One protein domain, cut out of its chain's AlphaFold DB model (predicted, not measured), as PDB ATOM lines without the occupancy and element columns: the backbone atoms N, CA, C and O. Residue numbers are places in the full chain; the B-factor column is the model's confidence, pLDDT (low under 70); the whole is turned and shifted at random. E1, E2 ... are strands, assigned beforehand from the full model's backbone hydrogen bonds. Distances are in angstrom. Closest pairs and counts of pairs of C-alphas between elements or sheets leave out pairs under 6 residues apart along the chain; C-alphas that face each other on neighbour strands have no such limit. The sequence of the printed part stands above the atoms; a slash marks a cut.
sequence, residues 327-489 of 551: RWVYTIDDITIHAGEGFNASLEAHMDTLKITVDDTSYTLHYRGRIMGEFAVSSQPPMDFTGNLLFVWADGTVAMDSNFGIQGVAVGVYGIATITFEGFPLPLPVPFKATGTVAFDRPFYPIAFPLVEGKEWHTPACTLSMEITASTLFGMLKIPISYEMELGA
ATOM      1  N   ARG A 327     -10.214  21.925 -32.725       91.88
ATOM      2  CA  ARG A 327     -11.433  21.142 -32.586       91.88
ATOM      3  C   ARG A 327     -12.261  21.153 -33.853       91.88
ATOM      4  O   ARG A 327     -12.673  22.214 -34.307       91.88
ATOM      5  N   TRP A 328     -12.659  19.963 -34.277       93.00
ATOM      6  CA  TRP A 328     -13.595  19.737 -35.373       93.00
ATOM      7  C   TRP A 328     -14.871  19.096 -34.847       93.00
ATOM      8  O   TRP A 328     -14.836  18.275 -33.925       93.00
ATOM      9  N   VAL A 329     -16.014  19.483 -35.398       92.88
ATOM     10  CA  VAL A 329     -17.315  18.901 -35.075       92.88
ATOM     11  C   VAL A 329     -17.933  18.389 -36.358       92.88
ATOM     12  O   VAL A 329     -18.109  19.164 -37.289       92.88
ATOM     13  N   TYR A 330     -18.306  17.116 -36.370       93.31
ATOM     14  CA  TYR A 330     -18.927  16.452 -37.508       93.31
ATOM     15  C   TYR A 330     -20.380  16.083 -37.215       93.31
ATOM     16  O   TYR A 330     -20.725  15.760 -36.065       93.31
ATOM     17  N   THR A 331     -21.207  16.118 -38.256       90.62
ATOM     18  CA  THR A 331     -22.422  15.302 -38.353       90.62
ATOM     19  C   THR A 331     -22.087  14.007 -39.074       90.62
ATOM     20  O   THR A 331     -21.280  14.012 -39.998       90.62
ATOM     21  N   ILE A 332     -22.665  12.899 -38.621       89.25
ATOM     22  CA  ILE A 332     -22.674  11.629 -39.343       89.25
ATOM     23  C   ILE A 332     -24.140  11.249 -39.469       89.25
ATOM     24  O   ILE A 332     -24.754  10.910 -38.455       89.25
ATOM     25  N   ASP A 333     -24.708  11.407 -40.656       82.38
ATOM     26  CA  ASP A 333     -26.164  11.402 -40.824       82.38
ATOM     27  C   ASP A 333     -26.720   9.984 -40.974       82.38
ATOM     28  O   ASP A 333     -27.732   9.664 -40.354       82.38
ATOM     29  N   ASP A 334     -26.006   9.117 -41.686       75.31
ATOM     30  CA  ASP A 334     -26.409   7.737 -41.935       75.31
ATOM     31  C   ASP A 334     -25.265   6.805 -41.533       75.31
ATOM     32  O   ASP A 334     -24.198   6.827 -42.133       75.31
ATOM     33  N   ILE A 335     -25.454   6.031 -40.466       81.75
ATOM     34  CA  ILE A 335     -24.605   4.900 -40.082       81.75
ATOM     35  C   ILE A 335     -25.467   3.662 -40.231       81.75
ATOM     36  O   ILE A 335     -26.245   3.333 -39.328       81.75
ATOM     37  N   THR A 336     -25.302   2.975 -41.352       80.62
ATOM     38  CA  THR A 336     -25.985   1.710 -41.616       80.62
ATOM     39  C   THR A 336     -24.974   0.581 -41.519       80.62
ATOM     40  O   THR A 336     -23.901   0.659 -42.108       80.62
ATOM     41  N   ILE A 337     -25.276  -0.451 -40.731       78.12
ATOM     42  CA  ILE A 337     -24.447  -1.657 -40.624       78.12
ATOM     43  C   ILE A 337     -25.368  -2.866 -40.666       78.12
ATOM     44  O   ILE A 337     -26.219  -2.997 -39.785       78.12
ATOM     45  N   HIS A 338     -25.150  -3.782 -41.611       77.38
ATOM     46  CA  HIS A 338     -25.751  -5.116 -41.589       77.38
ATOM     47  C   HIS A 338     -24.667  -6.198 -41.444       77.38
ATOM     48  O   HIS A 338     -23.717  -6.256 -42.215       77.38
ATOM     49  N   ALA A 339     -24.796  -7.064 -40.435       70.75
ATOM     50  CA  ALA A 339     -23.917  -8.218 -40.222       70.75
ATOM     51  C   ALA A 339     -24.646  -9.513 -40.623       70.75
ATOM     52  O   ALA A 339     -25.784  -9.716 -40.194       70.75
ATOM     53  N   GLY A 340     -24.009 -10.363 -41.449       59.12
ATOM     54  CA  GLY A 340     -24.695 -11.421 -42.215       59.12
ATOM     55  C   GLY A 340     -24.216 -12.875 -42.062       59.12
ATOM     56  O   GLY A 340     -24.837 -13.764 -42.643       59.12
ATOM     57  N   GLU A 341     -23.181 -13.184 -41.273       56.44
ATOM     58  CA  GLU A 341     -22.728 -14.578 -41.095       56.44
ATOM     59  C   GLU A 341     -23.051 -15.131 -39.696       56.44
ATOM     60  O   GLU A 341     -22.366 -14.873 -38.711       56.44
ATOM     61  N   GLY A 342     -24.137 -15.908 -39.588       56.09
ATOM     62  CA  GLY A 342     -24.520 -16.647 -38.371       56.09
ATOM     63  C   GLY A 342     -25.168 -15.818 -37.249       56.09
ATOM     64  O   GLY A 342     -25.814 -16.388 -36.365       56.09
ATOM     65  N   PHE A 343     -25.058 -14.492 -37.311       61.25
ATOM     66  CA  PHE A 343     -25.706 -13.524 -36.430       61.25
ATOM     67  C   PHE A 343     -26.212 -12.358 -37.280       61.25
ATOM     68  O   PHE A 343     -25.414 -11.560 -37.761       61.25
ATOM     69  N   ASN A 344     -27.527 -12.275 -37.475       72.38
ATOM     70  CA  ASN A 344     -28.124 -11.206 -38.264       72.38
ATOM     71  C   ASN A 344     -28.312  -9.997 -37.357       72.38
ATOM     72  O   ASN A 344     -29.183 -10.014 -36.490       72.38
ATOM     73  N   ALA A 345     -27.522  -8.947 -37.534       76.00
ATOM     74  CA  ALA A 345     -27.731  -7.694 -36.819       76.00
ATOM     75  C   ALA A 345     -27.788  -6.527 -37.791       76.00
ATOM     76  O   ALA A 345     -27.045  -6.504 -38.766       76.00
ATOM     77  N   SER A 346     -28.663  -5.569 -37.505       83.50
ATOM     78  CA  SER A 346     -28.695  -4.282 -38.180       83.50
ATOM     79  C   SER A 346     -28.583  -3.143 -37.176       83.50
ATOM     80  O   SER A 346     -29.110  -3.223 -36.061       83.50
ATOM     81  N   LEU A 347     -27.900  -2.081 -37.580       83.88
ATOM     82  CA  LEU A 347     -27.837  -0.805 -36.882       83.88
ATOM     83  C   LEU A 347     -28.114   0.296 -37.902       83.88
ATOM     84  O   LEU A 347     -27.436   0.351 -38.920       83.88
ATOM     85  N   GLU A 348     -29.068   1.162 -37.586       87.81
ATOM     86  CA  GLU A 348     -29.321   2.420 -38.286       87.81
ATOM     87  C   GLU A 348     -29.153   3.542 -37.263       87.81
ATOM     88  O   GLU A 348     -29.922   3.644 -36.301       87.81
ATOM     89  N   ALA A 349     -28.110   4.354 -37.402       88.00
ATOM     90  CA  ALA A 349     -27.771   5.378 -36.425       88.00
ATOM     91  C   ALA A 349     -27.265   6.671 -37.064       88.00
ATOM     92  O   ALA A 349     -26.882   6.698 -38.220       88.00
ATOM     93  N   HIS A 350     -27.237   7.738 -36.273       88.25
ATOM     94  CA  HIS A 350     -26.657   9.027 -36.634       88.25
ATOM     95  C   HIS A 350     -25.918   9.640 -35.438       88.25
ATOM     96  O   HIS A 350     -26.147   9.282 -34.270       88.25
ATOM     97  N   MET A 351     -25.018  10.580 -35.726       88.06
ATOM     98  CA  MET A 351     -24.211  11.314 -34.753       88.06
ATOM     99  C   MET A 351     -24.137  12.810 -35.088       88.06
ATOM    100  O   MET A 351     -23.309  13.240 -35.878       88.06
ATOM    101  N   ASP A 352     -24.904  13.651 -34.392       80.00
ATOM    102  CA  ASP A 352     -24.972  15.100 -34.691       80.00
ATOM    103  C   ASP A 352     -23.769  15.939 -34.219       80.00
ATOM    104  O   ASP A 352     -23.689  17.152 -34.479       80.00
ATOM    105  N   THR A 353     -22.928  15.355 -33.360       85.81
ATOM    106  CA  THR A 353     -21.896  16.082 -32.610       85.81
ATOM    107  C   THR A 353     -20.650  15.237 -32.372       85.81
ATOM    108  O   THR A 353     -20.168  15.193 -31.234       85.81
ATOM    109  N   LEU A 354     -20.138  14.525 -33.376       91.56
ATOM    110  CA  LEU A 354     -18.825  13.899 -33.227       91.56
ATOM    111  C   LEU A 354     -17.777  15.010 -33.121       91.56
ATOM    112  O   LEU A 354     -17.450  15.674 -34.095       91.56
ATOM    113  N   LYS A 355     -17.291  15.256 -31.908       92.94
ATOM    114  CA  LYS A 355     -16.255  16.249 -31.630       92.94
ATOM    115  C   LYS A 355     -14.915  15.558 -31.632       92.94
ATOM    116  O   LYS A 355     -14.763  14.602 -30.884       92.94
ATOM    117  N   ILE A 356     -13.968  16.077 -32.393       91.50
ATOM    118  CA  ILE A 356     -12.569  15.664 -32.402       91.50
ATOM    119  C   ILE A 356     -11.753  16.838 -31.864       91.50
ATOM    120  O   ILE A 356     -12.042  17.987 -32.187       91.50
ATOM    121  N   THR A 357     -10.802  16.595 -30.969       90.94
ATOM    122  CA  THR A 357     -10.002  17.638 -30.315       90.94
ATOM    123  C   THR A 357      -8.556  17.197 -30.173       90.94
ATOM    124  O   THR A 357      -8.296  16.077 -29.740       90.94
ATOM    125  N   VAL A 358      -7.623  18.089 -30.489       88.50
ATOM    126  CA  VAL A 358      -6.188  17.887 -30.259       88.50
ATOM    127  C   VAL A 358      -5.877  18.176 -28.787       88.50
ATOM    128  O   VAL A 358      -6.102  19.296 -28.318       88.50
ATOM    129  N   ASP A 359      -5.386  17.189 -28.033       77.94
ATOM    130  CA  ASP A 359      -5.109  17.365 -26.593       77.94
ATOM    131  C   ASP A 359      -3.771  18.079 -26.337       77.94
ATOM    132  O   ASP A 359      -3.674  19.026 -25.544       77.94
ATOM    133  N   ASP A 360      -2.732  17.669 -27.061       69.44
ATOM    134  CA  ASP A 360      -1.398  18.261 -27.033       69.44
ATOM    135  C   ASP A 360      -0.614  17.962 -28.330       69.44
ATOM    136  O   ASP A 360      -1.153  17.444 -29.305       69.44
ATOM    137  N   THR A 361       0.678  18.302 -28.350       64.19
ATOM    138  CA  THR A 361       1.580  18.087 -29.494       64.19
ATOM    139  C   THR A 361       2.015  16.621 -29.668       64.19
ATOM    140  O   THR A 361       3.005  16.365 -30.347       64.19
ATOM    141  N   SER A 362       1.347  15.652 -29.027       67.50
ATOM    142  CA  SER A 362       1.650  14.217 -29.163       67.50
ATOM    143  C   SER A 362       0.926  13.536 -30.329       67.50
ATOM    144  O   SER A 362       0.921  12.311 -30.388       67.50
ATOM    145  N   TYR A 363       0.304  14.303 -31.237       81.25
ATOM    146  CA  TYR A 363      -0.463  13.769 -32.374       81.25
ATOM    147  C   TYR A 363      -1.581  12.799 -31.938       81.25
ATOM    148  O   TYR A 363      -1.936  11.857 -32.643       81.25
ATOM    149  N   THR A 364      -2.155  13.037 -30.754       87.12
ATOM    150  CA  THR A 364      -3.290  12.278 -30.220       87.12
ATOM    151  C   THR A 364      -4.566  13.110 -30.304       87.12
ATOM    152  O   THR A 364      -4.667  14.194 -29.722       87.12
ATOM    153  N   LEU A 365      -5.570  12.577 -30.999       89.81
ATOM    154  CA  LEU A 365      -6.889  13.187 -31.134       89.81
ATOM    155  C   LEU A 365      -7.865  12.530 -30.163       89.81
ATOM    156  O   LEU A 365      -8.041  11.316 -30.180       89.81
ATOM    157  N   HIS A 366      -8.556  13.320 -29.354       92.38
ATOM    158  CA  HIS A 366      -9.683  12.852 -28.555       92.38
ATOM    159  C   HIS A 366     -10.969  13.029 -29.330       92.38
ATOM    160  O   HIS A 366     -11.270  14.140 -29.764       92.38
ATOM    161  N   TYR A 367     -11.769  11.973 -29.435       93.25
ATOM    162  CA  TYR A 367     -13.099  12.090 -30.010       93.25
ATOM    163  C   TYR A 367     -14.187  11.820 -28.980       93.25
ATOM    164  O   TYR A 367     -14.012  11.057 -28.029       93.25
ATOM    165  N   ARG A 368     -15.333  12.472 -29.172       93.38
ATOM    166  CA  ARG A 368     -16.552  12.232 -28.411       93.38
ATOM    167  C   ARG A 368     -17.774  12.573 -29.242       93.38
ATOM    168  O   ARG A 368     -17.954  13.725 -29.624       93.38
ATOM    169  N   GLY A 369     -18.664  11.611 -29.425       91.31
ATOM    170  CA  GLY A 369     -19.930  11.790 -30.120       91.31
ATOM    171  C   GLY A 369     -21.089  11.146 -29.376       91.31
ATOM    172  O   GLY A 369     -20.910  10.289 -28.509       91.31
ATOM    173  N   ARG A 370     -22.299  11.595 -29.701       89.88
ATOM    174  CA  ARG A 370     -23.536  10.981 -29.230       89.88
ATOM    175  C   ARG A 370     -24.126  10.178 -30.379       89.88
ATOM    176  O   ARG A 370     -24.262  10.728 -31.461       89.88
ATOM    177  N   ILE A 371     -24.483   8.928 -30.110       88.06
ATOM    178  CA  ILE A 371     -25.115   8.027 -31.071       88.06
ATOM    179  C   ILE A 371     -26.601   7.928 -30.730       88.06
ATOM    180  O   ILE A 371     -26.968   7.708 -29.568       88.06
ATOM    181  N   MET A 372     -27.445   8.099 -31.739       88.12
ATOM    182  CA  MET A 372     -28.887   7.880 -31.664       88.12
ATOM    183  C   MET A 372     -29.294   7.031 -32.859       88.12
ATOM    184  O   MET A 372     -28.757   7.208 -33.943       88.12
ATOM    185  N   GLY A 373     -30.201   6.084 -32.659       90.38
ATOM    186  CA  GLY A 373     -30.525   5.130 -33.708       90.38
ATOM    187  C   GLY A 373     -31.319   3.941 -33.211       90.38
ATOM    188  O   GLY A 373     -31.603   3.816 -32.013       90.38
ATOM    189  N   GLU A 374     -31.632   3.061 -34.144       89.94
ATOM    190  CA  GLU A 374     -32.344   1.815 -33.928       89.94
ATOM    191  C   GLU A 374     -31.435   0.638 -34.284       89.94
ATOM    192  O   GLU A 374     -30.555   0.735 -35.135       89.94
ATOM    193  N   PHE A 375     -31.616  -0.486 -33.604       87.38
ATOM    194  CA  PHE A 375     -30.917  -1.719 -33.943       87.38
ATOM    195  C   PHE A 375     -31.872  -2.900 -33.887       87.38
ATOM    196  O   PHE A 375     -32.817  -2.926 -33.090       87.38
ATOM    197  N   ALA A 376     -31.586  -3.910 -34.693       84.31
ATOM    198  CA  ALA A 376     -32.252  -5.195 -34.645       84.31
ATOM    199  C   ALA A 376     -31.207  -6.301 -34.576       84.31
ATOM    200  O   ALA A 376     -30.153  -6.226 -35.197       84.31
ATOM    201  N   VAL A 377     -31.501  -7.336 -33.804       79.75
ATOM    202  CA  VAL A 377     -30.673  -8.533 -33.712       79.75
ATOM    203  C   VAL A 377     -31.580  -9.739 -33.877       79.75
ATOM    204  O   VAL A 377     -32.589  -9.856 -33.183       79.75
ATOM    205  N   SER A 378     -31.187 -10.641 -34.768       74.50
ATOM    206  CA  SER A 378     -31.788 -11.944 -34.986       74.50
ATOM    207  C   SER A 378     -30.716 -13.033 -34.947       74.50
ATOM    208  O   SER A 378     -29.694 -12.975 -35.630       74.50
ATOM    209  N   SER A 379     -30.925 -14.034 -34.093       64.75
ATOM    210  CA  SER A 379     -29.958 -15.112 -33.850       64.75
ATOM    211  C   SER A 379     -30.644 -16.470 -33.679       64.75
ATOM    212  O   SER A 379     -31.778 -16.561 -33.204       64.75
ATOM    213  N   GLN A 380     -29.951 -17.551 -34.046       61.28
ATOM    214  CA  GLN A 380     -30.414 -18.928 -33.831       61.28
ATOM    215  C   GLN A 380     -29.845 -19.496 -32.512       61.28
ATOM    216  O   GLN A 380     -28.624 -19.454 -32.359       61.28
ATOM    217  N   PRO A 381     -30.626 -20.133 -31.598       56.84
ATOM    218  CA  PRO A 381     -32.085 -20.152 -31.386       56.84
ATOM    219  C   PRO A 381     -32.557 -19.165 -30.279       56.84
ATOM    220  O   PRO A 381     -31.814 -18.881 -29.341       56.84
ATOM    221  N   PRO A 382     -33.834 -18.738 -30.290       56.31
ATOM    222  CA  PRO A 382     -34.273 -17.443 -30.784       56.31
ATOM    223  C   PRO A 382     -34.369 -16.405 -29.660       56.31
ATOM    224  O   PRO A 382     -35.151 -16.546 -28.716       56.31
ATOM    225  N   MET A 383     -33.618 -15.322 -29.797       63.56
ATOM    226  CA  MET A 383     -33.973 -14.050 -29.181       63.56
ATOM    227  C   MET A 383     -33.850 -12.991 -30.260       63.56
ATOM    228  O   MET A 383     -32.784 -12.404 -30.434       63.56
ATOM    229  N   ASP A 384     -34.944 -12.790 -30.987       75.50
ATOM    230  CA  ASP A 384     -35.093 -11.609 -31.818       75.50
ATOM    231  C   ASP A 384     -35.433 -10.442 -30.893       75.50
ATOM    232  O   ASP A 384     -36.378 -10.496 -30.090       75.50
ATOM    233  N   PHE A 385     -34.624  -9.395 -30.965       81.12
ATOM    234  CA  PHE A 385     -34.900  -8.170 -30.245       81.12
ATOM    235  C   PHE A 385     -34.561  -6.955 -31.087       81.12
ATOM    236  O   PHE A 385     -33.577  -6.925 -31.823       81.12
ATOM    237  N   THR A 386     -35.394  -5.937 -30.937       84.50
ATOM    238  CA  THR A 386     -35.159  -4.613 -31.501       84.50
ATOM    239  C   THR A 386     -34.930  -3.625 -30.378       84.50
ATOM    240  O   THR A 386     -35.352  -3.839 -29.232       84.50
ATOM    241  N   GLY A 387     -34.256  -2.527 -30.673       86.81
ATOM    242  CA  GLY A 387     -34.026  -1.520 -29.666       86.81
ATOM    243  C   GLY A 387     -33.673  -0.152 -30.195       86.81
ATOM    244  O   GLY A 387     -33.401   0.030 -31.371       86.81
ATOM    245  N   ASN A 388     -33.683   0.807 -29.272       88.25
ATOM    246  CA  ASN A 388     -33.343   2.199 -29.532       88.25
ATOM    247  C   ASN A 388     -32.150   2.599 -28.673       88.25
ATOM    248  O   ASN A 388     -32.120   2.316 -27.469       88.25
ATOM    249  N   LEU A 389     -31.208   3.319 -29.267       85.69
ATOM    250  CA  LEU A 389     -30.095   3.967 -28.586       85.69
ATOM    251  C   LEU A 389     -30.569   5.334 -28.066       85.69
ATOM    252  O   LEU A 389     -30.712   6.285 -28.829       85.69
ATOM    253  N   LEU A 390     -30.848   5.453 -26.761       76.31
ATOM    254  CA  LEU A 390     -31.417   6.689 -26.189       76.31
ATOM    255  C   LEU A 390     -30.343   7.721 -25.807       76.31
ATOM    256  O   LEU A 390     -30.433   8.916 -26.113       76.31
ATOM    257  N   PHE A 391     -29.330   7.261 -25.071       78.69
ATOM    258  CA  PHE A 391     -28.279   8.100 -24.485       78.69
ATOM    259  C   PHE A 391     -26.919   7.428 -24.639       78.69
ATOM    260  O   PHE A 391     -26.247   7.151 -23.646       78.69
ATOM    261  N   VAL A 392     -26.561   7.100 -25.876       84.19
ATOM    262  CA  VAL A 392     -25.307   6.415 -26.179       84.19
ATOM    263  C   VAL A 392     -24.242   7.433 -26.547       84.19
ATOM    264  O   VAL A 392     -24.481   8.361 -27.315       84.19
ATOM    265  N   TRP A 393     -23.071   7.267 -25.952       87.44
ATOM    266  CA  TRP A 393     -21.880   8.056 -26.202       87.44
ATOM    267  C   TRP A 393     -20.801   7.143 -26.751       87.44
ATOM    268  O   TRP A 393     -20.620   6.047 -26.223       87.44
ATOM    269  N   ALA A 394     -20.092   7.618 -27.766       89.19
ATOM    270  CA  ALA A 394     -18.792   7.102 -28.159       89.19
ATOM    271  C   ALA A 394     -17.731   8.125 -27.760       89.19
ATOM    272  O   ALA A 394     -17.888   9.307 -28.057       89.19
ATOM    273  N   ASP A 395     -16.666   7.693 -27.098       92.62
ATOM    274  CA  ASP A 395     -15.456   8.481 -26.903       92.62
ATOM    275  C   ASP A 395     -14.209   7.610 -26.904       92.62
ATOM    276  O   ASP A 395     -14.272   6.397 -26.714       92.62
ATOM    277  N   GLY A 396     -13.070   8.242 -27.146       92.00
ATOM    278  CA  GLY A 396     -11.798   7.554 -27.207       92.00
ATOM    279  C   GLY A 396     -10.699   8.442 -27.759       92.00
ATOM    280  O   GLY A 396     -10.805   9.672 -27.733       92.00
ATOM    281  N   THR A 397      -9.639   7.803 -28.242       92.62
ATOM    282  CA  THR A 397      -8.464   8.481 -28.791       92.62
ATOM    283  C   THR A 397      -8.051   7.869 -30.116       92.62
ATOM    284  O   THR A 397      -8.120   6.654 -30.271       92.62
ATOM    285  N   VAL A 398      -7.576   8.693 -31.040       91.25
ATOM    286  CA  VAL A 398      -6.871   8.268 -32.252       91.25
ATOM    287  C   VAL A 398      -5.418   8.696 -32.088       91.25
ATOM    288  O   VAL A 398      -5.152   9.879 -31.886       91.25
ATOM    289  N   ALA A 399      -4.497   7.737 -32.112       89.69
ATOM    290  CA  ALA A 399      -3.063   8.001 -32.099       89.69
ATOM    291  C   ALA A 399      -2.565   8.095 -33.541       89.69
ATOM    292  O   ALA A 399      -2.823   7.188 -34.338       89.69
ATOM    293  N   MET A 400      -1.864   9.177 -33.866       87.38
ATOM    294  CA  MET A 400      -1.309   9.430 -35.191       87.38
ATOM    295  C   MET A 400       0.183   9.771 -35.108       87.38
ATOM    296  O   MET A 400       0.692  10.120 -34.043       87.38
ATOM    297  N   ASP A 401       0.893   9.658 -36.226       85.31
ATOM    298  CA  ASP A 401       2.231  10.230 -36.383       85.31
ATOM    299  C   ASP A 401       2.185  11.673 -36.927       85.31
ATOM    300  O   ASP A 401       1.117  12.243 -37.170       85.31
ATOM    301  N   SER A 402       3.359  12.281 -37.124       78.69
ATOM    302  CA  SER A 402       3.483  13.655 -37.629       78.69
ATOM    303  C   SER A 402       3.047  13.850 -39.083       78.69
ATOM    304  O   SER A 402       2.903  14.990 -39.518       78.69
ATOM    305  N   ASN A 403       2.830  12.758 -39.816       80.50
ATOM    306  CA  ASN A 403       2.431  12.718 -41.218       80.50
ATOM    307  C   ASN A 403       1.005  12.162 -41.381       80.50
ATOM    308  O   ASN A 403       0.659  11.676 -42.455       80.50
ATOM    309  N   PHE A 404       0.171  12.260 -40.336       81.38
ATOM    310  CA  PHE A 404      -1.234  11.831 -40.331       81.38
ATOM    311  C   PHE A 404      -1.446  10.306 -40.442       81.38
ATOM    312  O   PHE A 404      -2.567   9.859 -40.693       81.38
ATOM    313  N   GLY A 405      -0.414   9.489 -40.212       85.19
ATOM    314  CA  GLY A 405      -0.531   8.030 -40.178       85.19
ATOM    315  C   GLY A 405      -1.200   7.547 -38.896       85.19
ATOM    316  O   GLY A 405      -0.697   7.803 -37.805       85.19
ATOM    317  N   ILE A 406      -2.320   6.832 -39.005       87.25
ATOM    318  CA  ILE A 406      -3.075   6.285 -37.870       87.25
ATOM    319  C   ILE A 406      -2.349   5.061 -37.313       87.25
ATOM    320  O   ILE A 406      -2.201   4.052 -37.992       87.25
ATOM    321  N   GLN A 407      -1.936   5.131 -36.051       86.25
ATOM    322  CA  GLN A 407      -1.235   4.047 -35.355       86.25
ATOM    323  C   GLN A 407      -2.187   3.166 -34.538       86.25
ATOM    324  O   GLN A 407      -1.925   1.987 -34.307       86.25
ATOM    325  N   GLY A 408      -3.304   3.731 -34.084       86.75
ATOM    326  CA  GLY A 408      -4.304   2.989 -33.330       86.75
ATOM    327  C   GLY A 408      -5.466   3.854 -32.871       86.75
ATOM    328  O   GLY A 408      -5.366   5.079 -32.780       86.75
ATOM    329  N   VAL A 409      -6.582   3.200 -32.560       88.56
ATOM    330  CA  VAL A 409      -7.812   3.846 -32.097       88.56
ATOM    331  C   VAL A 409      -8.285   3.176 -30.815       88.56
ATOM    332  O   VAL A 409      -8.588   1.990 -30.790       88.56
ATOM    333  N   ALA A 410      -8.393   3.931 -29.729       88.00
ATOM    334  CA  ALA A 410      -9.116   3.496 -28.544       88.00
ATOM    335  C   ALA A 410     -10.594   3.858 -28.697       88.00
ATOM    336  O   ALA A 410     -10.923   4.978 -29.091       88.00
ATOM    337  N   VAL A 411     -11.486   2.927 -28.364       86.38
ATOM    338  CA  VAL A 411     -12.937   3.092 -28.485       86.38
ATOM    339  C   VAL A 411     -13.633   2.768 -27.176       86.38
ATOM    340  O   VAL A 411     -13.419   1.718 -26.577       86.38
ATOM    341  N   GLY A 412     -14.508   3.660 -26.732       84.12
ATOM    342  CA  GLY A 412     -15.417   3.466 -25.615       84.12
ATOM    343  C   GLY A 412     -16.832   3.855 -26.016       84.12
ATOM    344  O   GLY A 412     -17.094   5.017 -26.290       84.12
ATOM    345  N   VAL A 413     -17.763   2.903 -26.000       83.69
ATOM    346  CA  VAL A 413     -19.188   3.144 -26.259       83.69
ATOM    347  C   VAL A 413     -19.992   2.814 -25.011       83.69
ATOM    348  O   VAL A 413     -19.902   1.708 -24.486       83.69
ATOM    349  N   TYR A 414     -20.790   3.738 -24.494       83.25
ATOM    350  CA  TYR A 414     -21.615   3.478 -23.313       83.25
ATOM    351  C   TYR A 414     -22.893   4.292 -23.314       83.25
ATOM    352  O   TYR A 414     -22.968   5.388 -23.863       83.25
ATOM    353  N   GLY A 415     -23.914   3.773 -22.645       84.12
ATOM    354  CA  GLY A 415     -25.191   4.455 -22.572       84.12
ATOM    355  C   GLY A 415     -26.313   3.568 -22.089       84.12
ATOM    356  O   GLY A 415     -26.102   2.600 -21.360       84.12
ATOM    357  N   ILE A 416     -27.524   3.930 -22.501       79.38
ATOM    358  CA  ILE A 416     -28.742   3.167 -22.247       79.38
ATOM    359  C   ILE A 416     -29.402   2.887 -23.593       79.38
ATOM    360  O   ILE A 416     -29.708   3.824 -24.336       79.38
ATOM    361  N   ALA A 417     -29.644   1.607 -23.862       82.62
ATOM    362  CA  ALA A 417     -30.488   1.144 -24.952       82.62
ATOM    363  C   ALA A 417     -31.829   0.653 -24.394       82.62
ATOM    364  O   ALA A 417     -31.871   0.100 -23.296       82.62
ATOM    365  N   THR A 418     -32.928   0.830 -25.120       85.25
ATOM    366  CA  THR A 418     -34.177   0.112 -24.812       85.25
ATOM    367  C   THR A 418     -34.253  -1.129 -25.663       85.25
ATOM    368  O   THR A 418     -34.145  -1.000 -26.873       85.25
ATOM    369  N   ILE A 419     -34.487  -2.289 -25.058       83.19
ATOM    370  CA  ILE A 419     -34.616  -3.561 -25.772       83.19
ATOM    371  C   ILE A 419     -36.065  -4.037 -25.695       83.19
ATOM    372  O   ILE A 419     -36.657  -4.060 -24.614       83.19
ATOM    373  N   THR A 420     -36.620  -4.433 -26.833       82.44
ATOM    374  CA  THR A 420     -37.942  -5.046 -26.957       82.44
ATOM    375  C   THR A 420     -37.769  -6.462 -27.477       82.44
ATOM    376  O   THR A 420     -37.140  -6.672 -28.508       82.44
ATOM    377  N   PHE A 421     -38.332  -7.429 -26.757       80.12
ATOM    378  CA  PHE A 421     -38.315  -8.839 -27.138       80.12
ATOM    379  C   PHE A 421     -39.657  -9.230 -27.737       80.12
ATOM    380  O   PHE A 421     -40.708  -8.756 -27.284       80.12
ATOM    381  N   GLU A 422     -39.642 -10.165 -28.680       70.81
ATOM    382  CA  GLU A 422     -40.874 -10.790 -29.140       70.81
ATOM    383  C   GLU A 422     -41.598 -11.471 -27.955       70.81
ATOM    384  O   GLU A 422     -41.039 -12.298 -27.235       70.81
ATOM    385  N   GLY A 423     -42.849 -11.069 -27.695       70.44
ATOM    386  CA  GLY A 423     -43.668 -11.600 -26.596       70.44
ATOM    387  C   GLY A 423     -43.589 -10.848 -25.258       70.44
ATOM    388  O   GLY A 423     -44.337 -11.199 -24.340       70.44
ATOM    389  N   PHE A 424     -42.769  -9.796 -25.125       72.50
ATOM    390  CA  PHE A 424     -42.743  -8.944 -23.929       72.50
ATOM    391  C   PHE A 424     -43.301  -7.534 -24.227       72.50
ATOM    392  O   PHE A 424     -42.810  -6.860 -25.126       72.50
ATOM    393  N   PRO A 425     -44.319  -7.046 -23.489       69.44
ATOM    394  CA  PRO A 425     -45.104  -5.882 -23.914       69.44
ATOM    395  C   PRO A 425     -44.460  -4.509 -23.646       69.44
ATOM    396  O   PRO A 425     -45.045  -3.500 -24.033       69.44
ATOM    397  N   LEU A 426     -43.318  -4.433 -22.949       78.38
ATOM    398  CA  LEU A 426     -42.701  -3.163 -22.542       78.38
ATOM    399  C   LEU A 426     -41.195  -3.129 -22.856       78.38
ATOM    400  O   LEU A 426     -40.488  -4.038 -22.426       78.38
ATOM    401  N   PRO A 427     -40.674  -2.073 -23.506       80.19
ATOM    402  CA  PRO A 427     -39.236  -1.920 -23.719       80.19
ATOM    403  C   PRO A 427     -38.475  -1.849 -22.387       80.19
ATOM    404  O   PRO A 427     -38.855  -1.102 -21.481       80.19
ATOM    405  N   LEU A 428     -37.384  -2.607 -22.264       80.38
ATOM    406  CA  LEU A 428     -36.542  -2.642 -21.068       80.38
ATOM    407  C   LEU A 428     -35.304  -1.753 -21.253       80.38
ATOM    408  O   LEU A 428     -34.548  -1.979 -22.198       80.38
ATOM    409  N   PRO A 429     -35.047  -0.771 -20.369       78.50
ATOM    410  CA  PRO A 429     -33.824   0.019 -20.429       78.50
ATOM    411  C   PRO A 429     -32.640  -0.808 -19.918       78.50
ATOM    412  O   PRO A 429     -32.602  -1.222 -18.757       78.50
ATOM    413  N   VAL A 430     -31.650  -1.018 -20.778       77.75
ATOM    414  CA  VAL A 430     -30.430  -1.766 -20.482       77.75
ATOM    415  C   VAL A 430     -29.238  -0.815 -20.567       77.75
ATOM    416  O   VAL A 430     -28.887  -0.364 -21.661       77.75
ATOM    417  N   PRO A 431     -28.602  -0.475 -19.430       72.12
ATOM    418  CA  PRO A 431     -27.339   0.238 -19.462       72.12
ATOM    419  C   PRO A 431     -26.248  -0.693 -19.984       72.12
ATOM    420  O   PRO A 431     -26.182  -1.863 -19.582       72.12
ATOM    421  N   PHE A 432     -25.378  -0.159 -20.833       74.81
ATOM    422  CA  PHE A 432     -24.246  -0.894 -21.371       74.81
ATOM    423  C   PHE A 432     -22.976  -0.045 -21.434       74.81
ATOM    424  O   PHE A 432     -23.026   1.186 -21.477       74.81
ATOM    425  N   LYS A 433     -21.833  -0.729 -21.431       75.12
ATOM    426  CA  LYS A 433     -20.519  -0.162 -21.742       75.12
ATOM    427  C   LYS A 433     -19.700  -1.187 -22.513       75.12
ATOM    428  O   LYS A 433     -19.564  -2.311 -22.036       75.12
ATOM    429  N   ALA A 434     -19.157  -0.771 -23.642       77.12
ATOM    430  CA  ALA A 434     -18.194  -1.458 -24.477       77.12
ATOM    431  C   ALA A 434     -16.916  -0.614 -24.525       77.12
ATOM    432  O   ALA A 434     -16.979   0.605 -24.655       77.12
ATOM    433  N   THR A 435     -15.758  -1.241 -24.374       77.81
ATOM    434  CA  THR A 435     -14.461  -0.581 -24.565       77.81
ATOM    435  C   THR A 435     -13.543  -1.512 -25.315       77.81
ATOM    436  O   THR A 435     -13.550  -2.700 -24.992       77.81
ATOM    437  N   GLY A 436     -12.735  -0.968 -26.214       77.31
ATOM    438  CA  GLY A 436     -11.709  -1.710 -26.913       77.31
ATOM    439  C   GLY A 436     -10.665  -0.833 -27.568       77.31
ATOM    440  O   GLY A 436     -10.668   0.392 -27.432       77.31
ATOM    441  N   THR A 437      -9.750  -1.491 -28.257       79.44
ATOM    442  CA  THR A 437      -8.690  -0.868 -29.039       79.44
ATOM    443  C   THR A 437      -8.667  -1.502 -30.413       79.44
ATOM    444  O   THR A 437      -8.876  -2.706 -30.523       79.44
ATOM    445  N   VAL A 438      -8.397  -0.678 -31.409       78.81
ATOM    446  CA  VAL A 438      -8.038  -1.026 -32.774       78.81
ATOM    447  C   VAL A 438      -6.555  -0.725 -32.903       78.81
ATOM    448  O   VAL A 438      -6.138   0.411 -32.661       78.81
ATOM    449  N   ALA A 439      -5.760  -1.736 -33.221       76.38
ATOM    450  CA  ALA A 439      -4.342  -1.576 -33.503       76.38
ATOM    451  C   ALA A 439      -4.084  -1.871 -34.978       76.38
ATOM    452  O   ALA A 439      -4.786  -2.693 -35.562       76.38
ATOM    453  N   PHE A 440      -3.073  -1.205 -35.526       74.12
ATOM    454  CA  PHE A 440      -2.518  -1.502 -36.836       74.12
ATOM    455  C   PHE A 440      -1.090  -2.019 -36.645       74.12
ATOM    456  O   PHE A 440      -0.353  -1.536 -35.783       74.12
ATOM    457  N   ASP A 441      -0.693  -3.004 -37.440       73.31
ATOM    458  CA  ASP A 441       0.671  -3.540 -37.489       73.31
ATOM    459  C   ASP A 441       1.684  -2.523 -38.052       73.31
ATOM    460  O   ASP A 441       2.876  -2.582 -37.744       73.31
ATOM    461  N   ARG A 442       1.190  -1.542 -38.814       76.56
ATOM    462  CA  ARG A 442       1.912  -0.386 -39.363       76.56
ATOM    463  C   ARG A 442       0.988   0.836 -39.448       76.56
ATOM    464  O   ARG A 442      -0.223   0.647 -39.517       76.56
ATOM    465  N   PRO A 443       1.507   2.079 -39.458       80.88
ATOM    466  CA  PRO A 443       0.657   3.259 -39.587       80.88
ATOM    467  C   PRO A 443      -0.196   3.210 -40.862       80.88
ATOM    468  O   PRO A 443       0.321   2.984 -41.957       80.88
ATOM    469  N   PHE A 444      -1.500   3.431 -40.718       81.31
ATOM    470  CA  PHE A 444      -2.441   3.509 -41.832       81.31
ATOM    471  C   PHE A 444      -2.566   4.959 -42.310       81.31
ATOM    472  O   PHE A 444      -2.961   5.831 -41.536       81.31
ATOM    473  N   TYR A 445      -2.241   5.225 -43.577       84.50
ATOM    474  CA  TYR A 445      -2.278   6.568 -44.167       84.50
ATOM    475  C   TYR A 445      -3.523   6.743 -45.050       84.50
ATOM    476  O   TYR A 445      -3.469   6.441 -46.243       84.50
ATOM    477  N   PRO A 446      -4.647   7.266 -44.517       81.12
ATOM    478  CA  PRO A 446      -5.845   7.532 -45.321       81.12
ATOM    479  C   PRO A 446      -5.623   8.626 -46.380       81.12
ATOM    480  O   PRO A 446      -6.454   8.845 -47.255       81.12
ATOM    481  N   ILE A 447      -4.529   9.379 -46.266       88.00
ATOM    482  CA  ILE A 447      -4.101  10.395 -47.220       88.00
ATOM    483  C   ILE A 447      -2.576  10.349 -47.275       88.00
ATOM    484  O   ILE A 447      -1.930  10.451 -46.231       88.00
ATOM    485  N   ALA A 448      -1.996  10.225 -48.471       88.94
ATOM    486  CA  ALA A 448      -0.549  10.304 -48.662       88.94
ATOM    487  C   ALA A 448      -0.140  11.683 -49.195       88.94
ATOM    488  O   ALA A 448      -0.314  11.998 -50.373       88.94
ATOM    489  N   PHE A 449       0.465  12.506 -48.342       90.19
ATOM    490  CA  PHE A 449       1.000  13.811 -48.738       90.19
ATOM    491  C   PHE A 449       2.342  13.695 -49.492       90.19
ATOM    492  O   PHE A 449       3.026  12.681 -49.356       90.19
ATOM    493  N   PRO A 450       2.734  14.696 -50.307       92.75
ATOM    494  CA  PRO A 450       1.926  15.840 -50.748       92.75
ATOM    495  C   PRO A 450       0.779  15.406 -51.664       92.75
ATOM    496  O   PRO A 450       0.898  14.400 -52.361       92.75
ATOM    497  N   LEU A 451      -0.325  16.156 -51.660       91.00
ATOM    498  CA  LEU A 451      -1.443  15.919 -52.572       91.00
ATOM    499  C   LEU A 451      -1.240  16.717 -53.861       91.00
ATOM    500  O   LEU A 451      -1.121  17.948 -53.839       91.00
ATOM    501  N   VAL A 452      -1.225  15.994 -54.976       90.81
ATOM    502  CA  VAL A 452      -1.222  16.520 -56.341       90.81
ATOM    503  C   VAL A 452      -2.248  15.744 -57.160       90.81
ATOM    504  O   VAL A 452      -2.529  14.584 -56.868       90.81
ATOM    505  N   GLU A 453      -2.856  16.407 -58.138       91.62
ATOM    506  CA  GLU A 453      -3.819  15.779 -59.047       91.62
ATOM    507  C   GLU A 453      -3.181  14.580 -59.761       91.62
ATOM    508  O   GLU A 453      -2.041  14.658 -60.216       91.62
ATOM    509  N   GLY A 454      -3.900  13.460 -59.805       87.94
ATOM    510  CA  GLY A 454      -3.437  12.197 -60.372       87.94
ATOM    511  C   GLY A 454      -2.522  11.373 -59.461       87.94
ATOM    512  O   GLY A 454      -2.157  10.268 -59.843       87.94
ATOM    513  N   LYS A 455      -2.150  11.854 -58.263       88.12
ATOM    514  CA  LYS A 455      -1.329  11.051 -57.346       88.12
ATOM    515  C   LYS A 455      -2.093   9.817 -56.891       88.12
ATOM    516  O   LYS A 455      -3.141   9.949 -56.258       88.12
ATOM    517  N   GLU A 456      -1.497   8.654 -57.107       88.50
ATOM    518  CA  GLU A 456      -1.967   7.390 -56.554       88.50
ATOM    519  C   GLU A 456      -1.102   6.961 -55.367       88.50
ATOM    520  O   GLU A 456       0.096   7.257 -55.300       88.50
ATOM    521  N   TRP A 457      -1.701   6.274 -54.400       85.19
ATOM    522  CA  TRP A 457      -0.954   5.572 -53.364       85.19
ATOM    523  C   TRP A 457      -1.693   4.327 -52.902       85.19
ATOM    524  O   TRP A 457      -2.916   4.209 -53.005       85.19
ATOM    525  N   HIS A 458      -0.919   3.406 -52.345       76.19
ATOM    526  CA  HIS A 458      -1.420   2.152 -51.818       76.19
ATOM    527  C   HIS A 458      -1.349   2.202 -50.300       76.19
ATOM    528  O   HIS A 458      -0.280   2.395 -49.720       76.19
ATOM    529  N   THR A 459      -2.491   2.030 -49.641       73.12
ATOM    530  CA  THR A 459      -2.494   1.711 -48.217       73.12
ATOM    531  C   THR A 459      -2.359   0.203 -48.115       73.12
ATOM    532  O   THR A 459      -3.258  -0.509 -48.575       73.12
ATOM    533  N   PRO A 460      -1.247  -0.308 -47.585       63.66
ATOM    534  CA  PRO A 460      -1.007  -1.733 -47.625       63.66
ATOM    535  C   PRO A 460      -1.934  -2.455 -46.641       63.66
ATOM    536  O   PRO A 460      -2.450  -1.836 -45.706       63.66
ATOM    537  N   ALA A 461      -2.142  -3.757 -46.854       64.25
ATOM    538  CA  ALA A 461      -3.041  -4.535 -46.011       64.25
ATOM    539  C   ALA A 461      -2.634  -4.427 -44.535       64.25
ATOM    540  O   ALA A 461      -1.445  -4.492 -44.202       64.25
ATOM    541  N   CYS A 462      -3.606  -4.258 -43.650       64.06
ATOM    542  CA  CYS A 462      -3.353  -4.144 -42.221       64.06
ATOM    543  C   CYS A 462      -4.297  -5.052 -41.446       64.06
ATOM    544  O   CYS A 462      -5.478  -5.189 -41.778       64.06
ATOM    545  N   THR A 463      -3.777  -5.657 -40.383       62.34
ATOM    546  CA  THR A 463      -4.614  -6.456 -39.487       62.34
ATOM    547  C   THR A 463      -5.237  -5.543 -38.450       62.34
ATOM    548  O   THR A 463      -4.542  -4.854 -37.706       62.34
ATOM    549  N   LEU A 464      -6.560  -5.562 -38.401       61.66
ATOM    550  CA  LEU A 464      -7.362  -4.852 -37.432       61.66
ATOM    551  C   LEU A 464      -7.728  -5.831 -36.310       61.66
ATOM    552  O   LEU A 464      -8.611  -6.673 -36.475       61.66
ATOM    553  N   SER A 465      -7.088  -5.700 -35.151       60.53
ATOM    554  CA  SER A 465      -7.483  -6.441 -33.944       60.53
ATOM    555  C   SER A 465      -8.419  -5.590 -33.088       60.53
ATOM    556  O   SER A 465      -8.049  -4.490 -32.674       60.53
ATOM    557  N   MET A 466      -9.617  -6.101 -32.795       60.47
ATOM    558  CA  MET A 466     -10.595  -5.488 -31.894       60.47
ATOM    559  C   MET A 466     -10.758  -6.317 -30.623       60.47
ATOM    560  O   MET A 466     -11.229  -7.450 -30.661       60.47
ATOM    561  N   GLU A 467     -10.464  -5.711 -29.475       60.66
ATOM    562  CA  GLU A 467     -10.689  -6.317 -28.157       60.66
ATOM    563  C   GLU A 467     -11.787  -5.565 -27.407       60.66
ATOM    564  O   GLU A 467     -11.520  -4.574 -26.731       60.66
ATOM    565  N   ILE A 468     -13.039  -6.011 -27.520       60.56
ATOM    566  CA  ILE A 468     -14.198  -5.327 -26.944       60.56
ATOM    567  C   ILE A 468     -14.698  -6.071 -25.706       60.56
ATOM    568  O   ILE A 468     -15.123  -7.219 -25.766       60.56
ATOM    569  N   THR A 469     -14.751  -5.392 -24.559       60.28
ATOM    570  CA  THR A 469     -15.490  -5.900 -23.391       60.28
ATOM    571  C   THR A 469     -16.836  -5.205 -23.283       60.28
ATOM    572  O   THR A 469     -16.912  -4.077 -22.794       60.28
ATOM    573  N   ALA A 470     -17.907  -5.885 -23.690       60.72
ATOM    574  CA  ALA A 470     -19.268  -5.415 -23.482       60.72
ATOM    575  C   ALA A 470     -19.758  -5.818 -22.088       60.72
ATOM    576  O   ALA A 470     -19.612  -6.959 -21.650       60.72
ATOM    577  N   SER A 471     -20.360  -4.878 -21.371       59.97
ATOM    578  CA  SER A 471     -20.971  -5.125 -20.074       59.97
ATOM    579  C   SER A 471     -22.389  -4.583 -20.046       59.97
ATOM    580  O   SER A 471     -22.615  -3.452 -20.467       59.97
ATOM    581  N   THR A 472     -23.343  -5.380 -19.566       61.38
ATOM    582  CA  THR A 472     -24.762  -4.996 -19.474       61.38
ATOM    583  C   THR A 472     -25.267  -5.133 -18.040       61.38
ATOM    584  O   THR A 472     -24.603  -5.731 -17.185       61.38
ATOM    585  N   LEU A 473     -26.425  -4.526 -17.744       61.91
ATOM    586  CA  LEU A 473     -27.068  -4.592 -16.423       61.91
ATOM    587  C   LEU A 473     -26.112  -4.183 -15.283       61.91
ATOM    588  O   LEU A 473     -25.929  -4.919 -14.316       61.91
ATOM    589  N   PHE A 474     -25.469  -3.019 -15.406       55.09
ATOM    590  CA  PHE A 474     -24.508  -2.496 -14.417       55.09
ATOM    591  C   PHE A 474     -23.261  -3.376 -14.206       55.09
ATOM    592  O   PHE A 474     -22.664  -3.374 -13.129       55.09
ATOM    593  N   GLY A 475     -22.850  -4.121 -15.234       57.19
ATOM    594  CA  GLY A 475     -21.639  -4.943 -15.196       57.19
ATOM    595  C   GLY A 475     -21.837  -6.352 -14.646       57.19
ATOM    596  O   GLY A 475     -20.845  -7.044 -14.420       57.19
ATOM    597  N   MET A 476     -23.088  -6.781 -14.439       56.06
ATOM    598  CA  MET A 476     -23.406  -8.145 -14.002       56.06
ATOM    599  C   MET A 476     -23.091  -9.193 -15.073       56.06
ATOM    600  O   MET A 476     -22.694 -10.306 -14.734       56.06
ATOM    601  N   LEU A 477     -23.239  -8.836 -16.349       56.03
ATOM    602  CA  LEU A 477     -22.837  -9.667 -17.478       56.03
ATOM    603  C   LEU A 477     -21.669  -8.986 -18.189       56.03
ATOM    604  O   LEU A 477     -21.761  -7.801 -18.506       56.03
ATOM    605  N   LYS A 478     -20.586  -9.730 -18.422       66.25
ATOM    606  CA  LYS A 478     -19.429  -9.296 -19.212       66.25
ATOM    607  C   LYS A 478     -19.226 -10.270 -20.358       66.25
ATOM    608  O   LYS A 478     -19.137 -11.471 -20.119       66.25
ATOM    609  N   ILE A 479     -19.150  -9.737 -21.565       67.06
ATOM    610  CA  ILE A 479     -18.954 -10.490 -22.796       67.06
ATOM    611  C   ILE A 479     -17.675  -9.941 -23.431       67.06
ATOM    612  O   ILE A 479     -17.688  -8.800 -23.901       67.06
ATOM    613  N   PRO A 480     -16.557 -10.683 -23.373       69.88
ATOM    614  CA  PRO A 480     -15.399 -10.367 -24.188       69.88
ATOM    615  C   PRO A 480     -15.702 -10.757 -25.639       69.88
ATOM    616  O   PRO A 480     -16.222 -11.842 -25.899       69.88
ATOM    617  N   ILE A 481     -15.389  -9.861 -26.562       66.75
ATOM    618  CA  ILE A 481     -15.462 -10.058 -28.003       66.75
ATOM    619  C   ILE A 481     -14.062  -9.742 -28.514       66.75
ATOM    620  O   ILE A 481     -13.601  -8.614 -28.366       66.75
ATOM    621  N   SER A 482     -13.400 -10.752 -29.060       69.06
ATOM    622  CA  SER A 482     -12.148 -10.596 -29.790       69.06
ATOM    623  C   SER A 482     -12.461 -10.873 -31.251       69.06
ATOM    624  O   SER A 482     -13.109 -11.879 -31.559       69.06
ATOM    625  N   TYR A 483     -12.097  -9.939 -32.116       67.50
ATOM    626  CA  TYR A 483     -12.318 -10.036 -33.550       67.50
ATOM    627  C   TYR A 483     -11.069  -9.539 -34.264       67.50
ATOM    628  O   TYR A 483     -10.577  -8.455 -33.959       67.50
ATOM    629  N   GLU A 484     -10.571 -10.336 -35.198       65.25
ATOM    630  CA  GLU A 484      -9.496  -9.944 -36.098       65.25
ATOM    631  C   GLU A 484     -10.067  -9.875 -37.506       65.25
ATOM    632  O   GLU A 484     -10.793 -10.772 -37.939       65.25
ATOM    633  N   MET A 485      -9.761  -8.784 -38.192       63.00
ATOM    634  CA  MET A 485     -10.125  -8.576 -39.582       63.00
ATOM    635  C   MET A 485      -8.892  -8.145 -40.346       63.00
ATOM    636  O   MET A 485      -8.207  -7.204 -39.951       63.00
ATOM    637  N   GLU A 486      -8.638  -8.810 -41.461       62.50
ATOM    638  CA  GLU A 486      -7.666  -8.341 -42.434       62.50
ATOM    639  C   GLU A 486      -8.343  -7.282 -43.302       62.50
ATOM    640  O   GLU A 486      -9.332  -7.553 -43.986       62.50
ATOM    641  N   LEU A 487      -7.840  -6.053 -43.240       62.88
ATOM    642  CA  LEU A 487      -8.162  -5.035 -44.228       62.88
ATOM    643  C   LEU A 487      -7.197  -5.240 -45.392       62.88
ATOM    644  O   LEU A 487      -5.984  -5.148 -45.202       62.88
ATOM    645  N   GLY A 488      -7.733  -5.546 -46.574       64.25
ATOM    646  CA  GLY A 488      -6.934  -5.669 -47.792       64.25
ATOM    647  C   GLY A 488      -6.249  -4.354 -48.166       64.25
ATOM    648  O   GLY A 488      -6.573  -3.289 -47.636       64.25
ATOM    649  N   ALA A 489      -5.298  -4.424 -49.098       67.38
ATOM    650  CA  ALA A 489      -4.695  -3.217 -49.645       67.38
ATOM    651  C   ALA A 489      -5.763  -2.359 -50.346       67.38
ATOM    652  O   ALA A 489      -6.602  -2.881 -51.084       67.38
TER     653      ALA A 489
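Overview. This is residues 327 to 489 of the 551 residues of the protein "PKD domain-containing protein" of Thermoplasmatales archaeon (UniProt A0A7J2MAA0). One long antiparallel sheet of eight strands, twisted and curled, makes an open trough like part of a barrel, its two edges, E1 and E9, staying apart. Beyond one end of the trough an arm made of E7 and the loop before it reaches outward, and residues 450 to 455 of that loop stick out free. The 163 printed residues hold nine named strands, E1 to E9 in order along the chain, and no named helix, so the class is all strand; the sheet's order is E1 - E2 - E3 - E4 - E5 - E6 - E8 - E9. The whole is elongated, 58 by 33 by 30 A, and only just compact, close to loose, with a radius of gyration of the C-alphas of 18.2 A.

Arrangement. Start at the edge strand E1, residues 327 to 339, where N 330 and O 354 of E2, residues 343 to 358, are 2.8 A apart, within hydrogen-bond range. Next is E3, residues 364 to 379, with N 346 and O 376 at 2.8 A. Look then at E4, residues 385 to 400, with N 369 and O 394 at 2.8 A, and E5, residues 406 to 421, with N 395 and O 412 at 2.8 A. At E6, residues 428 to 444, N 411 and O 436 are 2.8 A apart. E1 to E6 form a meander, each strand the antiparallel neighbour of the one before. E8, residues 462 to 472, is antiparallel to E6 at 162 degrees, with N 471 and O 433 at 2.8 A. The hairpin of E8 and E9, residues 477 to 487, has N 466 and O 483 at 2.8 A; E9 is the other edge strand. E7, residues 456 to 459, pairs with no named strand and runs on into E8 across a break of 2 residues, at 51 degrees. Its closest C-alpha to E6 is that of Thr 459, 6.6 A from that of Phe 444.

Along the chain. Find C-alpha 327 at (-11.433, 21.142, -32.586); from there E1 runs 32.8 A and bends by 63 degrees at residue 333. E2 covers 37.5 A, E3 38.4 A, E4 38.2 A and E5 39.8 A. E6, the longest strand by residues, starts at C-alpha 428, (-36.542, -2.642, -21.068), covers 40.4 A and bends by 97 degrees at residue 441. E7 measures 10.1 A and E8 31.2 A. E9 covers 30.9 A and ends at C-alpha 487, (-8.162, -5.035, -44.228).

Size, cuts and confidence. Look for the two C-alphas farthest apart, those of Pro 425 and Val 452, at 59.0 A. The printed part has no cut, and its one long link is the 11 residues from E6 to E7. The mean pLDDT of the printed part is 78.3; 43 residues are under 70, among them residues 460 to 489.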